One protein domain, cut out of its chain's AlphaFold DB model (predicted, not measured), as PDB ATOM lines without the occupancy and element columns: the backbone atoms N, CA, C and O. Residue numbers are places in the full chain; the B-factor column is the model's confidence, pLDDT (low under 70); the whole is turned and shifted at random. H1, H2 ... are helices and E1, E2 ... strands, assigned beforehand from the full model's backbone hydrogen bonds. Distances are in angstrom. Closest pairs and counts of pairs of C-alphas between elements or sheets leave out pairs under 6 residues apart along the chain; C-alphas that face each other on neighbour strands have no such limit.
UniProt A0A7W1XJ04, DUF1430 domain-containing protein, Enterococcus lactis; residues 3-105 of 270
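This is residues 3 to 105 of the 270 residues of the protein "DUF1430 domain-containing protein" of Enterococcus lactis (UniProt A0A7W1XJ04). A small, strongly twisted sheet of four short strands forms the middle among long loops; the one long helix, H2, runs near E2 and E3, while short H1 and H3 sit by the ends of E1 and E4. Of 103 printed residues, under half are in named elements, in the order E1 H1 E2 H2 E3 E4 H3. The sheet, E1 E4 E2 E3, is mixed, and the class is mixed, helices and strands. The whole is compact, radius of gyration of the C-alphas 13.6 A, and spans 35 by 34 by 26 A.

Find C-alpha 3 at (-24.499, -17.358, 11.121), where E1, residues 3 to 6, begins. Next come H1, 7 to 12, and E2, 33 to 37, 13.5 A long. From C-alpha 45 at (-14.044, -33.101, 5.516), H2 runs 21.7 A to residue 60. Then read E3, 65 to 69, 12.8 A; E4, 90 to 94, 13.0 A; and H3, 101 to 104, ending at (-35.246, -12.341, 5.973).

Look first at E1 and E4, parallel at 27 degrees, with N 5 and O 92 2.9 A apart. E4 and E2 are antiparallel at 153 degrees; N 35 and O 91 are 2.7 A apart. E2 and E3 are parallel at 29 degrees, with N 34 and O 65 2.8 A apart; with H2 they make a strand-helix-strand unit, two parallel neighbour strands with a helix between, its crossover right-handed. H1, H2 and H3 each only graze the sheet. Every O i to N i+4 pair is within hydrogen-bond range in H2, 1 of 2 in H1; H3 is too short for one.

The C-alphas of Lys 46 and Pro 80, the two farthest apart, are 37.4 A apart. The printed part has no cut. The links H1 to E2 and E3 to E4 are long; in the second, residues 75 to 76 pair with 84 to 85, antiparallel. Residues 42 to 47 stand free, and pLDDT is under 70 at residues 43 to 47 and 105.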
ATOM      1  N   ILE A   3     -24.251 -18.789  11.323       90.06
ATOM      2  CA  ILE A   3     -24.499 -17.358  11.121       90.06
ATOM      3  C   ILE A   3     -25.232 -17.189   9.797       90.06
ATOM      4  O   ILE A   3     -24.816 -17.771   8.803       90.06
ATOM      5  N   LYS A   4     -26.301 -16.393   9.775       90.75
ATOM      6  CA  LYS A   4     -26.997 -16.009   8.544       90.75
ATOM      7  C   LYS A   4     -26.768 -14.528   8.281       90.75
ATOM      8  O   LYS A   4     -26.966 -13.714   9.182       90.75
ATOM      9  N   ILE A   5     -26.372 -14.175   7.066       91.38
ATOM     10  CA  ILE A   5     -26.213 -12.781   6.638       91.38
ATOM     11  C   ILE A   5     -26.843 -12.587   5.263       91.38
ATOM     12  O   ILE A   5     -26.963 -13.528   4.489       91.38
ATOM     13  N   ASN A   6     -27.250 -11.361   4.947       91.00
ATOM     14  CA  ASN A   6     -27.819 -11.028   3.642       91.00
ATOM     15  C   ASN A   6     -26.835 -10.223   2.781       91.00
ATOM     16  O   ASN A   6     -25.764  -9.801   3.224       91.00
ATOM     17  N   LEU A   7     -27.217  -9.960   1.538       91.75
ATOM     18  CA  LEU A   7     -26.391  -9.195   0.604       91.75
ATOM     19  C   LEU A   7     -26.161  -7.738   1.039       91.75
ATOM     20  O   LEU A   7     -25.102  -7.173   0.768       91.75
ATOM     21  N   ASN A   8     -27.099  -7.126   1.767       89.31
ATOM     22  CA  ASN A   8     -26.905  -5.782   2.323       89.31
ATOM     23  C   ASN A   8     -25.836  -5.753   3.420       89.31
ATOM     24  O   ASN A   8     -25.092  -4.778   3.525       89.31
ATOM     25  N   TYR A   9     -25.725  -6.830   4.199       91.00
ATOM     26  CA  TYR A   9     -24.636  -7.015   5.146       91.00
ATOM     27  C   TYR A   9     -23.295  -7.084   4.414       91.00
ATOM     28  O   TYR A   9     -22.406  -6.299   4.732       91.00
ATOM     29  N   LEU A  10     -23.169  -7.942   3.393       91.94
ATOM     30  CA  LEU A  10     -21.916  -8.119   2.640       91.94
ATOM     31  C   LEU A  10     -21.437  -6.835   1.943       91.94
ATOM     32  O   LEU A  10     -20.235  -6.617   1.829       91.94
ATOM     33  N   LYS A  11     -22.352  -5.948   1.527       91.75
ATOM     34  CA  LYS A  11     -21.992  -4.622   0.985       91.75
ATOM     35  C   LYS A  11     -21.293  -3.726   2.013       91.75
ATOM     36  O   LYS A  11     -20.485  -2.886   1.630       91.75
ATOM     37  N   LYS A  12     -21.630  -3.864   3.299       92.12
ATOM     38  CA  LYS A  12     -21.091  -3.033   4.389       92.12
ATOM     39  C   LYS A  12     -19.918  -3.694   5.114       92.12
ATOM     40  O   LYS A  12     -18.988  -3.004   5.517       92.12
ATOM     41  N   PHE A  13     -19.976  -5.011   5.270       93.81
ATOM     42  CA  PHE A  13     -18.979  -5.850   5.926       93.81
ATOM     43  C   PHE A  13     -18.578  -6.967   4.953       93.81
ATOM     44  O   PHE A  13     -19.114  -8.078   5.025       93.81
ATOM     45  N   PRO A  14     -17.705  -6.658   3.979       93.69
ATOM     46  CA  PRO A  14     -17.335  -7.611   2.948       93.69
ATOM     47  C   PRO A  14     -16.530  -8.775   3.521       93.69
ATOM     48  O   PRO A  14     -15.641  -8.585   4.349       93.69
ATOM     49  N   LEU A  15     -16.809  -9.970   3.006       94.94
ATOM     50  CA  LEU A  15     -16.007 -11.166   3.240       94.94
ATOM     51  C   LEU A  15     -15.182 -11.488   1.994       94.94
ATOM     52  O   LEU A  15     -15.597 -11.200   0.868       94.94
ATOM     53  N   VAL A  16     -14.022 -12.103   2.200       95.69
ATOM     54  CA  VAL A  16     -13.111 -12.525   1.134       95.69
ATOM     55  C   VAL A  16     -12.969 -14.041   1.067       95.69
ATOM     56  O   VAL A  16     -12.946 -14.739   2.085       95.69
ATOM     57  N   ASP A  17     -12.849 -14.551  -0.153       94.44
ATOM     58  CA  ASP A  17     -12.499 -15.938  -0.418       94.44
ATOM     59  C   ASP A  17     -11.036 -16.232  -0.038       94.44
ATOM     60  O   ASP A  17     -10.249 -15.336   0.286       94.44
ATOM     61  N   VAL A  18     -10.652 -17.506  -0.110       92.62
ATOM     62  CA  VAL A  18      -9.267 -17.966   0.106       92.62
ATOM     63  C   VAL A  18      -8.228 -17.264  -0.779       92.62
ATOM     64  O   VAL A  18      -7.112 -17.012  -0.328       92.62
ATOM     65  N   SER A  19      -8.593 -16.866  -2.000       92.12
ATOM     66  CA  SER A  19      -7.722 -16.097  -2.902       92.12
ATOM     67  C   SER A  19      -7.660 -14.595  -2.583       92.12
ATOM     68  O   SER A  19      -6.896 -13.864  -3.206       92.12
ATOM     69  N   GLY A  20      -8.415 -14.124  -1.585       91.31
ATOM     70  CA  GLY A  20      -8.498 -12.715  -1.204       91.31
ATOM     71  C   GLY A  20      -9.447 -11.886  -2.069       91.31
ATOM     72  O   GLY A  20      -9.454 -10.664  -1.940       91.31
ATOM     73  N   ARG A  21     -10.245 -12.517  -2.935       94.19
ATOM     74  CA  ARG A  21     -11.274 -11.836  -3.726       94.19
ATOM     75  C   ARG A  21     -12.543 -11.676  -2.902       94.19
ATOM     76  O   ARG A  21     -12.881 -12.536  -2.094       94.19
ATOM     77  N   LEU A  22     -13.249 -10.571  -3.108       94.00
ATOM     78  CA  LEU A  22     -14.514 -10.300  -2.427       94.00
ATOM     79  C   LEU A  22     -15.568 -11.336  -2.827       94.00
ATOM     80  O   LEU A  22     -15.731 -11.630  -4.012       94.00
ATOM     81  N   ILE A  23     -16.314 -11.845  -1.848       93.38
ATOM     82  CA  ILE A  23     -17.472 -12.700  -2.100       93.38
ATOM     83  C   ILE A  23     -18.570 -11.849  -2.739       93.38
ATOM     84  O   ILE A  23     -19.113 -10.935  -2.118       93.38
ATOM     85  N   GLN A  24     -18.894 -12.159  -3.993       91.56
ATOM     86  CA  GLN A  24     -19.969 -11.520  -4.745       91.56
ATOM     87  C   GLN A  24     -21.027 -12.563  -5.093       91.56
ATOM     88  O   GLN A  24     -20.743 -13.550  -5.766       91.56
ATOM     89  N   ILE A  25     -22.245 -12.341  -4.608       93.06
ATOM     90  CA  ILE A  25     -23.415 -13.190  -4.840       93.06
ATOM     91  C   ILE A  25     -24.532 -12.279  -5.357       93.06
ATOM     92  O   ILE A  25     -24.614 -11.110  -4.973       93.06
ATOM     93  N   THR A  26     -25.365 -12.781  -6.263       92.69
ATOM     94  CA  THR A  26     -26.480 -12.025  -6.849       92.69
ATOM     95  C   THR A  26     -27.768 -12.266  -6.059       92.69
ATOM     96  O   THR A  26     -27.961 -13.338  -5.494       92.69
ATOM     97  N   GLU A  27     -28.682 -11.289  -6.035       89.69
ATOM     98  CA  GLU A  27     -30.002 -11.460  -5.386       89.69
ATOM     99  C   GLU A  27     -30.858 -12.555  -6.042       89.69
ATOM    100  O   GLU A  27     -31.734 -13.131  -5.399       89.69
ATOM    101  N   GLU A  28     -30.583 -12.865  -7.311       92.00
ATOM    102  CA  GLU A  28     -31.272 -13.908  -8.076       92.00
ATOM    103  C   GLU A  28     -30.738 -15.321  -7.801       92.00
ATOM    104  O   GLU A  28     -31.268 -16.291  -8.342       92.00
ATOM    105  N   GLU A  29     -29.693 -15.474  -6.978       93.94
ATOM    106  CA  GLU A  29     -29.188 -16.798  -6.624       93.94
ATOM    107  C   GLU A  29     -30.263 -17.591  -5.881       93.94
ATOM    108  O   GLU A  29     -30.767 -17.154  -4.848       93.94
ATOM    109  N   THR A  30     -30.590 -18.769  -6.407       92.31
ATOM    110  CA  THR A  30     -31.674 -19.605  -5.880       92.31
ATOM    111  C   THR A  30     -31.176 -20.799  -5.070       92.31
ATOM    112  O   THR A  30     -31.978 -21.420  -4.377       92.31
ATOM    113  N   HIS A  31     -29.884 -21.129  -5.160       93.56
ATOM    114  CA  HIS A  31     -29.267 -22.190  -4.370       93.56
ATOM    115  C   HIS A  31     -28.842 -21.642  -2.999       93.56
ATOM    116  O   HIS A  31     -28.445 -20.472  -2.899       93.56
ATOM    117  N   PRO A  32     -28.871 -22.460  -1.935       92.75
ATOM    118  CA  PRO A  32     -28.263 -22.080  -0.666       92.75
ATOM    119  C   PRO A  32     -26.777 -21.792  -0.873       92.75
ATOM    120  O   PRO A  32     -26.079 -22.582  -1.504       92.75
ATOM    121  N   VAL A  33     -26.275 -20.672  -0.352       95.00
ATOM    122  CA  VAL A  33     -24.851 -20.330  -0.456       95.00
ATOM    123  C   VAL A  33     -24.216 -20.377   0.922       95.00
ATOM    124  O   VAL A  33     -24.603 -19.633   1.823       95.00
ATOM    125  N   ILE A  34     -23.232 -21.257   1.073       93.94
ATOM    126  CA  ILE A  34     -22.638 -21.633   2.351       93.94
ATOM    127  C   ILE A  34     -21.149 -21.290   2.329       93.94
ATOM    128  O   ILE A  34     -20.383 -21.853   1.553       93.94
ATOM    129  N   LEU A  35     -20.730 -20.363   3.187       93.94
ATOM    130  CA  LEU A  35     -19.336 -19.977   3.360       93.94
ATOM    131  C   LEU A  35     -18.713 -20.746   4.527       93.94
ATOM    132  O   LEU A  35     -19.216 -20.703   5.654       93.94
ATOM    133  N   ILE A  36     -17.587 -21.408   4.266       92.06
ATOM    134  CA  ILE A  36     -16.862 -22.221   5.246       92.06
ATOM    135  C   ILE A  36     -15.434 -21.675   5.403       92.06
ATOM    136  O   ILE A  36     -14.726 -21.522   4.406       92.06
ATOM    137  N   PRO A  37     -14.968 -21.375   6.628       91.75
ATOM    138  CA  PRO A  37     -13.577 -21.002   6.866       91.75
ATOM    139  C   PRO A  37     -12.582 -22.070   6.394       91.75
ATOM    140  O   PRO A  37     -12.759 -23.258   6.659       91.75
ATOM    141  N   GLU A  38     -11.494 -21.646   5.752       90.19
ATOM    142  CA  GLU A  38     -10.459 -22.530   5.197       90.19
ATOM    143  C   GLU A  38      -9.841 -23.496   6.221       90.19
ATOM    144  O   GLU A  38      -9.400 -24.576   5.848       90.19
ATOM    145  N   ARG A  39      -9.837 -23.171   7.519       86.06
ATOM    146  CA  ARG A  39      -9.337 -24.055   8.591       86.06
ATOM    147  C   ARG A  39     -10.029 -25.413   8.593       86.06
ATOM    148  O   ARG A  39      -9.424 -26.392   9.002       86.06
ATOM    149  N   TYR A  40     -11.267 -25.466   8.107       84.38
ATOM    150  CA  TYR A  40     -12.014 -26.708   7.996       84.38
ATOM    151  C   TYR A  40     -11.680 -27.482   6.718       84.38
ATOM    152  O   TYR A  40     -11.941 -28.669   6.657       84.38
ATOM    153  N   ARG A  41     -11.026 -26.880   5.719       76.75
ATOM    154  CA  ARG A  41     -10.685 -27.521   4.435       76.75
ATOM    155  C   ARG A  41      -9.809 -28.778   4.565       76.75
ATOM    156  O   ARG A  41      -9.871 -29.626   3.680       76.75
ATOM    157  N   TYR A  42      -8.993 -28.874   5.619       71.06
ATOM    158  CA  TYR A  42      -7.943 -29.897   5.773       71.06
ATOM    159  C   TYR A  42      -8.201 -30.932   6.882       71.06
ATOM    160  O   TYR A  42      -7.428 -31.874   7.020       71.06
ATOM    161  N   THR A  43      -9.265 -30.773   7.670       62.69
ATOM    162  CA  THR A  43      -9.824 -31.847   8.516       62.69
ATOM    163  C   THR A  43     -10.495 -32.912   7.631       62.69
ATOM    164  O   THR A  43     -10.647 -32.654   6.442       62.69
ATOM    165  N   ASP A  44     -10.867 -34.093   8.153       62.78
ATOM    166  CA  ASP A  44     -11.500 -35.226   7.430       62.78
ATOM    167  C   ASP A  44     -12.875 -34.883   6.791       62.78
ATOM    168  O   ASP A  44     -13.915 -35.478   7.062       62.78
ATOM    169  N   LEU A  45     -12.885 -33.900   5.891       61.28
ATOM    170  CA  LEU A  45     -14.044 -33.101   5.516       61.28
ATOM    171  C   LEU A  45     -14.889 -33.733   4.417       61.28
ATOM    172  O   LEU A  45     -15.938 -33.198   4.087       61.28
ATOM    173  N   LYS A  46     -14.451 -34.826   3.782       63.31
ATOM    174  CA  LYS A  46     -15.258 -35.437   2.712       63.31
ATOM    175  C   LYS A  46     -16.606 -35.914   3.245       63.31
ATOM    176  O   LYS A  46     -17.620 -35.671   2.598       63.31
ATOM    177  N   ASN A  47     -16.610 -36.527   4.427       67.31
ATOM    178  CA  ASN A  47     -17.839 -36.978   5.072       67.31
ATOM    179  C   ASN A  47     -18.638 -35.787   5.623       67.31
ATOM    180  O   ASN A  47     -19.847 -35.731   5.427       67.31
ATOM    181  N   ASP A  48     -17.968 -34.793   6.209       76.25
ATOM    182  CA  ASP A  48     -18.635 -33.615   6.780       76.25
ATOM    183  C   ASP A  48     -19.246 -32.700   5.705       76.25
ATOM    184  O   ASP A  48     -20.353 -32.194   5.874       76.25
ATOM    185  N   LEU A  49     -18.572 -32.498   4.567       80.31
ATOM    186  CA  LEU A  49     -19.126 -31.763   3.426       80.31
ATOM    187  C   LEU A  49     -20.307 -32.503   2.818       80.31
ATOM    188  O   LEU A  49     -21.275 -31.847   2.444       80.31
ATOM    189  N   ALA A  50     -20.238 -33.833   2.713       81.69
ATOM    190  CA  ALA A  50     -21.357 -34.629   2.227       81.69
ATOM    191  C   ALA A  50     -22.577 -34.457   3.141       81.69
ATOM    192  O   ALA A  50     -23.647 -34.133   2.646       81.69
ATOM    193  N   GLN A  51     -22.389 -34.531   4.464       84.06
ATOM    194  CA  GLN A  51     -23.456 -34.295   5.444       84.06
ATOM    195  C   GLN A  51     -24.013 -32.869   5.385       84.06
ATOM    196  O   GLN A  51     -25.224 -32.674   5.435       84.06
ATOM    197  N   ILE A  52     -23.152 -31.852   5.261       83.62
ATOM    198  CA  ILE A  52     -23.597 -30.463   5.084       83.62
ATOM    199  C   ILE A  52     -24.414 -30.344   3.795       83.62
ATOM    200  O   ILE A  52     -25.471 -29.719   3.792       83.62
ATOM    201  N   THR A  53     -23.934 -30.941   2.707       86.12
ATOM    202  CA  THR A  53     -24.595 -30.896   1.400       86.12
ATOM    203  C   THR A  53     -25.970 -31.552   1.465       86.12
ATOM    204  O   THR A  53     -26.949 -30.922   1.073       86.12
ATOM    205  N   GLU A  54     -26.047 -32.753   2.036       87.62
ATOM    206  CA  GLU A  54     -27.279 -33.517   2.249       87.62
ATOM    207  C   GLU A  54     -28.280 -32.736   3.106       87.62
ATOM    208  O   GLU A  54     -29.422 -32.546   2.696       87.62
ATOM    209  N   TYR A  55     -27.832 -32.159   4.225       87.31
ATOM    210  CA  TYR A  55     -28.674 -31.344   5.102       87.31
ATOM    211  C   TYR A  55     -29.324 -30.155   4.372       87.31
ATOM    212  O   TYR A  55     -30.513 -29.884   4.539       87.31
ATOM    213  N   TYR A  56     -28.569 -29.412   3.553       85.19
ATOM    214  CA  TYR A  56     -29.144 -28.284   2.803       85.19
ATOM    215  C   TYR A  56     -29.949 -28.724   1.578       85.19
ATOM    216  O   TYR A  56     -30.883 -28.013   1.201       85.19
ATOM    217  N   GLN A  57     -29.620 -29.864   0.969       87.50
ATOM    218  CA  GLN A  57     -30.419 -30.458  -0.105       87.50
ATOM    219  C   GLN A  57     -31.786 -30.910   0.402       87.50
ATOM    220  O   GLN A  57     -32.783 -30.618  -0.249       87.50
ATOM    221  N   GLU A  58     -31.853 -31.543   1.573       87.06
ATOM    222  CA  GLU A  58     -33.113 -31.977   2.182       87.06
ATOM    223  C   GLU A  58     -34.030 -30.785   2.500       87.06
ATOM    224  O   GLU A  58     -35.237 -30.844   2.287       87.06
ATOM    225  N   ILE A  59     -33.453 -29.666   2.951       82.56
ATOM    226  CA  ILE A  59     -34.224 -28.478   3.345       82.56
ATOM    227  C   ILE A  59     -34.645 -27.621   2.147       82.56
ATOM    228  O   ILE A  59     -35.735 -27.054   2.149       82.56
ATOM    229  N   SER A  60     -33.758 -27.441   1.167       81.75
ATOM    230  CA  SER A  60     -33.977 -26.492   0.065       81.75
ATOM    231  C   SER A  60     -34.386 -27.142  -1.253       81.75
ATOM    232  O   SER A  60     -34.649 -26.422  -2.217       81.75
ATOM    233  N   GLU A  61     -34.378 -28.478  -1.312       83.88
ATOM    234  CA  GLU A  61     -34.536 -29.289  -2.527       83.88
ATOM    235  C   GLU A  61     -33.494 -28.969  -3.621       83.88
ATOM    236  O   GLU A  61     -33.640 -29.353  -4.782       83.88
ATOM    237  N   LYS A  62     -32.426 -28.242  -3.267       86.88
ATOM    238  CA  LYS A  62     -31.387 -27.764  -4.180       86.88
ATOM    239  C   LYS A  62     -30.005 -28.015  -3.616       86.88
ATOM    240  O   LYS A  62     -29.762 -27.925  -2.416       86.88
ATOM    241  N   GLU A  63     -29.063 -28.274  -4.512       89.44
ATOM    242  CA  GLU A  63     -27.669 -28.450  -4.133       89.44
ATOM    243  C   GLU A  63     -27.054 -27.125  -3.639       89.44
ATOM    244  O   GLU A  63     -27.122 -26.114  -4.346       89.44
ATOM    245  N   PRO A  64     -26.464 -27.085  -2.429       92.50
ATOM    246  CA  PRO A  64     -25.850 -25.876  -1.900       92.50
ATOM    247  C   PRO A  64     -24.536 -25.538  -2.613       92.50
ATOM    248  O   PRO A  64     -23.703 -26.395  -2.903       92.50
ATOM    249  N   LYS A  65     -24.287 -24.243  -2.799       93.75
ATOM    250  CA  LYS A  65     -23.000 -23.709  -3.250       93.75
ATOM    251  C   LYS A  65     -22.091 -23.489  -2.051       93.75
ATOM    252  O   LYS A  65     -22.288 -22.548  -1.282       93.75
ATOM    253  N   ILE A  66     -21.079 -24.339  -1.910       91.81
ATOM    254  CA  ILE A  66     -20.093 -24.240  -0.833       91.81
ATOM    255  C   ILE A  66     -18.890 -23.420  -1.309       91.81
ATOM    256  O   ILE A  66     -18.224 -23.775  -2.280       91.81
ATOM    257  N   LEU A  67     -18.597 -22.322  -0.611       93.00
ATOM    258  CA  LEU A  67     -17.462 -21.440  -0.880       93.00
ATOM    259  C   LEU A  67     -16.534 -21.397   0.334       93.00
ATOM    260  O   LEU A  67     -16.977 -21.218   1.466       93.00
ATOM    261  N   PHE A  68     -15.228 -21.505   0.100       93.06
ATOM    262  CA  PHE A  68     -14.244 -21.372   1.172       93.06
ATOM    263  C   PHE A  68     -13.790 -19.923   1.335       93.06
ATOM    264  O   PHE A  68     -13.423 -19.254   0.364       93.06
ATOM    265  N   ILE A  69     -13.774 -19.452   2.578       94.44
ATOM    266  CA  ILE A  69     -13.355 -18.096   2.940       94.44
ATOM    267  C   ILE A  69     -12.088 -18.116   3.789       94.44
ATOM    268  O   ILE A  69     -11.808 -19.098   4.480       94.44
ATOM    269  N   LYS A  70     -11.319 -17.020   3.758       93.56
ATOM    270  CA  LYS A  70     -10.134 -16.889   4.618       93.56
ATOM    271  C   LYS A  70     -10.498 -17.050   6.088       93.56
ATOM    272  O   LYS A  70     -11.548 -16.588   6.537       93.56
ATOM    273  N   ASN A  71      -9.582 -17.666   6.826       90.25
ATOM    274  CA  ASN A  71      -9.682 -17.804   8.270       90.25
ATOM    275  C   ASN A  71      -9.677 -16.456   8.989       90.25
ATOM    276  O   ASN A  71      -9.173 -15.459   8.472       90.25
ATOM    277  N   SER A  72     -10.217 -16.468  10.208       85.94
ATOM    278  CA  SER A  72     -10.155 -15.349  11.154       85.94
ATOM    279  C   SER A  72     -10.756 -14.035  10.637       85.94
ATOM    280  O   SER A  72     -10.396 -12.961  11.111       85.94
ATOM    281  N   GLN A  73     -11.688 -14.095   9.681       92.88
ATOM    282  CA  GLN A  73     -12.473 -12.924   9.292       92.88
ATOM    283  C   GLN A  73     -13.508 -12.621  10.369       92.88
ATOM    284  O   GLN A  73     -14.352 -13.464  10.660       92.88
ATOM    285  N   LEU A  74     -13.450 -11.427  10.950       93.00
ATOM    286  CA  LEU A  74     -14.403 -10.996  11.966       93.00
ATOM    287  C   LEU A  74     -15.776 -10.746  11.339       93.00
ATOM    288  O   LEU A  74     -15.892 -10.014  10.357       93.00
ATOM    289  N   ILE A  75     -16.826 -11.300  11.943       92.88
ATOM    290  CA  ILE A  75     -18.207 -10.995  11.563       92.88
ATOM    291  C   ILE A  75     -18.739  -9.955  12.534       92.88
ATOM    292  O   ILE A  75     -18.933 -10.243  13.715       92.88
ATOM    293  N   TYR A  76     -18.977  -8.743  12.038       91.38
ATOM    294  CA  TYR A  76     -19.631  -7.699  12.818       91.38
ATOM    295  C   TYR A  76     -21.050  -8.127  13.180       91.38
ATOM    296  O   TYR A  76     -21.804  -8.561  12.304       91.38
ATOM    297  N   THR A  77     -21.446  -7.949  14.434       86.38
ATOM    298  CA  THR A  77     -22.830  -8.134  14.861       86.38
ATOM    299  C   THR A  77     -23.436  -6.809  15.292       86.38
ATOM    300  O   THR A  77     -22.761  -5.876  15.717       86.38
ATOM    301  N   PHE A  78     -24.760  -6.731  15.205       78.75
ATOM    302  CA  PHE A  78     -25.507  -5.588  15.720       78.75
ATOM    303  C   PHE A  78     -25.881  -5.748  17.201       78.75
ATOM    304  O   PHE A  78     -26.722  -4.990  17.683       78.75
ATOM    305  N   ILE A  79     -25.284  -6.716  17.903       78.50
ATOM    306  CA  ILE A  79     -25.441  -6.940  19.341       78.50
ATOM    307  C   ILE A  79     -24.343  -6.132  20.055       78.50
ATOM    308  O   ILE A  79     -23.167  -6.443  19.870       78.50
ATOM    309  N   PRO A  80     -24.683  -5.098  20.853       74.06
ATOM    310  CA  PRO A  80     -23.698  -4.208  21.478       74.06
ATOM    311  C   PRO A  80     -22.644  -4.929  22.325       74.06
ATOM    312  O   PRO A  80     -21.471  -4.577  22.262       74.06
ATOM    313  N   SER A  81     -23.053  -5.953  23.075       79.31
ATOM    314  CA  SER A  81     -22.173  -6.738  23.944       79.31
ATOM    315  C   SER A  81     -21.247  -7.707  23.199       79.31
ATOM    316  O   SER A  81     -20.238  -8.129  23.758       79.31
ATOM    317  N   ILE A  82     -21.551  -8.050  21.940       85.94
ATOM    318  CA  ILE A  82     -20.759  -8.980  21.117       85.94
ATOM    319  C   ILE A  82     -20.561  -8.363  19.726       85.94
ATOM    320  O   ILE A  82     -21.116  -8.849  18.741       85.94
ATOM    321  N   PRO A  83     -19.791  -7.271  19.602       86.00
ATOM    322  CA  PRO A  83     -19.690  -6.524  18.349       86.00
ATOM    323  C   PRO A  83     -19.035  -7.330  17.223       86.00
ATOM    324  O   PRO A  83     -19.295  -7.059  16.054       86.00
ATOM    325  N   TRP A  84     -18.216  -8.329  17.554       92.19
ATOM    326  CA  TRP A  84     -17.498  -9.154  16.588       92.19
ATOM    327  C   TRP A  84     -17.560 -10.628  16.981       92.19
ATOM    328  O   TRP A  84     -17.324 -10.979  18.135       92.19
ATOM    329  N   ILE A  85     -17.842 -11.493  16.008       91.25
ATOM    330  CA  ILE A  85     -17.715 -12.943  16.149       91.25
ATOM    331  C   ILE A  85     -16.453 -13.383  15.413       91.25
ATOM    332  O   ILE A  85     -16.351 -13.269  14.191       91.25
ATOM    333  N   GLU A  86     -15.505 -13.920  16.174       89.62
ATOM    334  CA  GLU A  86     -14.249 -14.484  15.664       89.62
ATOM    335  C   GLU A  86     -14.395 -15.957  15.247       89.62
ATOM    336  O   GLU A  86     -13.764 -16.438  14.301       89.62
ATOM    337  N   HIS A  87     -15.241 -16.693  15.971       87.69
ATOM    338  CA  HIS A  87     -15.330 -18.145  15.889       87.69
ATOM    339  C   HIS A  87     -16.708 -18.563  15.389       87.69
ATOM    340  O   HIS A  87     -17.700 -18.517  16.112       87.69
ATOM    341  N   TYR A  88     -16.757 -19.002  14.137       89.06
ATOM    342  CA  TYR A  88     -17.949 -19.559  13.515       89.06
ATOM    343  C   TYR A  88     -17.583 -20.759  12.632       89.06
ATOM    344  O   TYR A  88     -16.508 -20.777  12.017       89.06
ATOM    345  N   PRO A  89     -18.440 -21.792  12.593       87.56
ATOM    346  CA  PRO A  89     -18.243 -22.945  11.728       87.56
ATOM    347  C   PRO A  89     -18.651 -22.642  10.283       87.56
ATOM    348  O   PRO A  89     -17.941 -23.019   9.363       87.56
ATOM    349  N   VAL A  90     -19.775 -21.942  10.086       90.62
ATOM    350  CA  VAL A  90     -20.404 -21.727   8.776       90.62
ATOM    351  C   VAL A  90     -21.159 -20.397   8.756       90.62
ATOM    352  O   VAL A  90     -21.805 -20.034   9.747       90.62
ATOM    353  N   VAL A  91     -21.120 -19.711   7.611       93.44
ATOM    354  CA  VAL A  91     -21.938 -18.530   7.307       93.44
ATOM    355  C   VAL A  91     -22.836 -18.826   6.110       93.44
ATOM    356  O   VAL A  91     -22.356 -19.176   5.042       93.44
ATOM    357  N   GLU A  92     -24.139 -18.674   6.267       93.88
ATOM    358  CA  GLU A  92     -25.123 -18.808   5.198       93.88
ATOM    359  C   GLU A  92     -25.461 -17.431   4.623       93.88
ATOM    360  O   GLU A  92     -25.731 -16.486   5.374       93.88
ATOM    361  N   ILE A  93     -25.453 -17.322   3.293       93.88
ATOM    362  CA  ILE A  93     -25.821 -16.096   2.585       93.88
ATOM    363  C   ILE A  93     -27.259 -16.190   2.091       93.88
ATOM    364  O   ILE A  93     -27.596 -17.030   1.256       93.88
ATOM    365  N   LEU A  94     -28.082 -15.273   2.586       92.75
ATOM    366  CA  LEU A  94     -29.481 -15.129   2.227       92.75
ATOM    367  C   LEU A  94     -29.643 -14.112   1.091       92.75
ATOM    368  O   LEU A  94     -29.177 -12.970   1.177       92.75
ATOM    369  N   THR A  95     -30.364 -14.525   0.060       92.06
ATOM    370  CA  THR A  95     -30.832 -13.733  -1.080       92.06
ATOM    371  C   THR A  95     -32.356 -13.720  -1.089       92.06
ATOM    372  O   THR A  95     -33.007 -14.484  -0.368       92.06
ATOM    373  N   LEU A  96     -32.966 -12.879  -1.920       89.62
ATOM    374  CA  LEU A  96     -34.421 -12.892  -2.093       89.62
ATOM    375  C   LEU A  96     -34.964 -14.231  -2.619       89.62
ATOM    376  O   LEU A  96     -36.118 -14.558  -2.332       89.62
ATOM    377  N   LYS A  97     -34.160 -14.995  -3.370       91.12
ATOM    378  CA  LYS A  97     -34.591 -16.233  -4.037       91.12
ATOM    379  C   LYS A  97     -34.195 -17.530  -3.325       91.12
ATOM    380  O   LYS A  97     -34.806 -18.550  -3.628       91.12
ATOM    381  N   ASN A  98     -33.221 -17.516  -2.413       90.31
ATOM    382  CA  ASN A  98     -32.765 -18.722  -1.702       90.31
ATOM    383  C   ASN A  98     -33.214 -18.808  -0.233       90.31
ATOM    384  O   ASN A  98     -32.827 -19.738   0.467       90.31
ATOM    385  N   SER A  99     -33.995 -17.837   0.243       88.38
ATOM    386  CA  SER A  99     -34.452 -17.775   1.632       88.38
ATOM    387  C   SER A  99     -35.961 -17.577   1.719       88.38
ATOM    388  O   SER A  99     -36.625 -17.195   0.747       88.38
ATOM    389  N   THR A 100     -36.525 -17.798   2.898       85.50
ATOM    390  CA  THR A 100     -37.936 -17.501   3.185       85.50
ATOM    391  C   THR A 100     -38.127 -16.077   3.713       85.50
ATOM    392  O   THR A 100     -37.189 -15.425   4.176       85.50
ATOM    393  N   TYR A 101     -39.367 -15.571   3.675       79.50
ATOM    394  CA  TYR A 101     -39.700 -14.283   4.300       79.50
ATOM    395  C   TYR A 101     -39.338 -14.262   5.793       79.50
ATOM    396  O   TYR A 101     -38.801 -13.267   6.270       79.50
ATOM    397  N   TRP A 102     -39.561 -15.372   6.502       75.50
ATOM    398  CA  TRP A 102     -39.224 -15.517   7.918       75.50
ATOM    399  C   TRP A 102     -37.727 -15.364   8.187       75.50
ATOM    400  O   TRP A 102     -37.342 -14.642   9.097       75.50
ATOM    401  N   GLU A 103     -36.873 -15.967   7.360       77.94
ATOM    402  CA  GLU A 103     -35.415 -15.858   7.509       77.94
ATOM    403  C   GLU A 103     -34.871 -14.472   7.166       77.94
ATOM    404  O   GLU A 103     -33.823 -14.072   7.672       77.94
ATOM    405  N   ARG A 104     -35.579 -13.730   6.309       75.38
ATOM    406  CA  ARG A 104     -35.246 -12.341   5.973       75.38
ATOM    407  C   ARG A 104     -35.831 -11.334   6.950       75.38
ATOM    408  O   ARG A 104     -35.439 -10.165   6.902       75.38
ATOM    409  N   ASN A 105     -36.768 -11.746   7.799       69.25
ATOM    410  CA  ASN A 105     -37.378 -10.844   8.752       69.25
ATOM    411  C   ASN A 105     -36.403 -10.575   9.904       69.25
ATOM    412  O   ASN A 105     -36.232 -11.373  10.818       69.25
TER     413      ASN A 105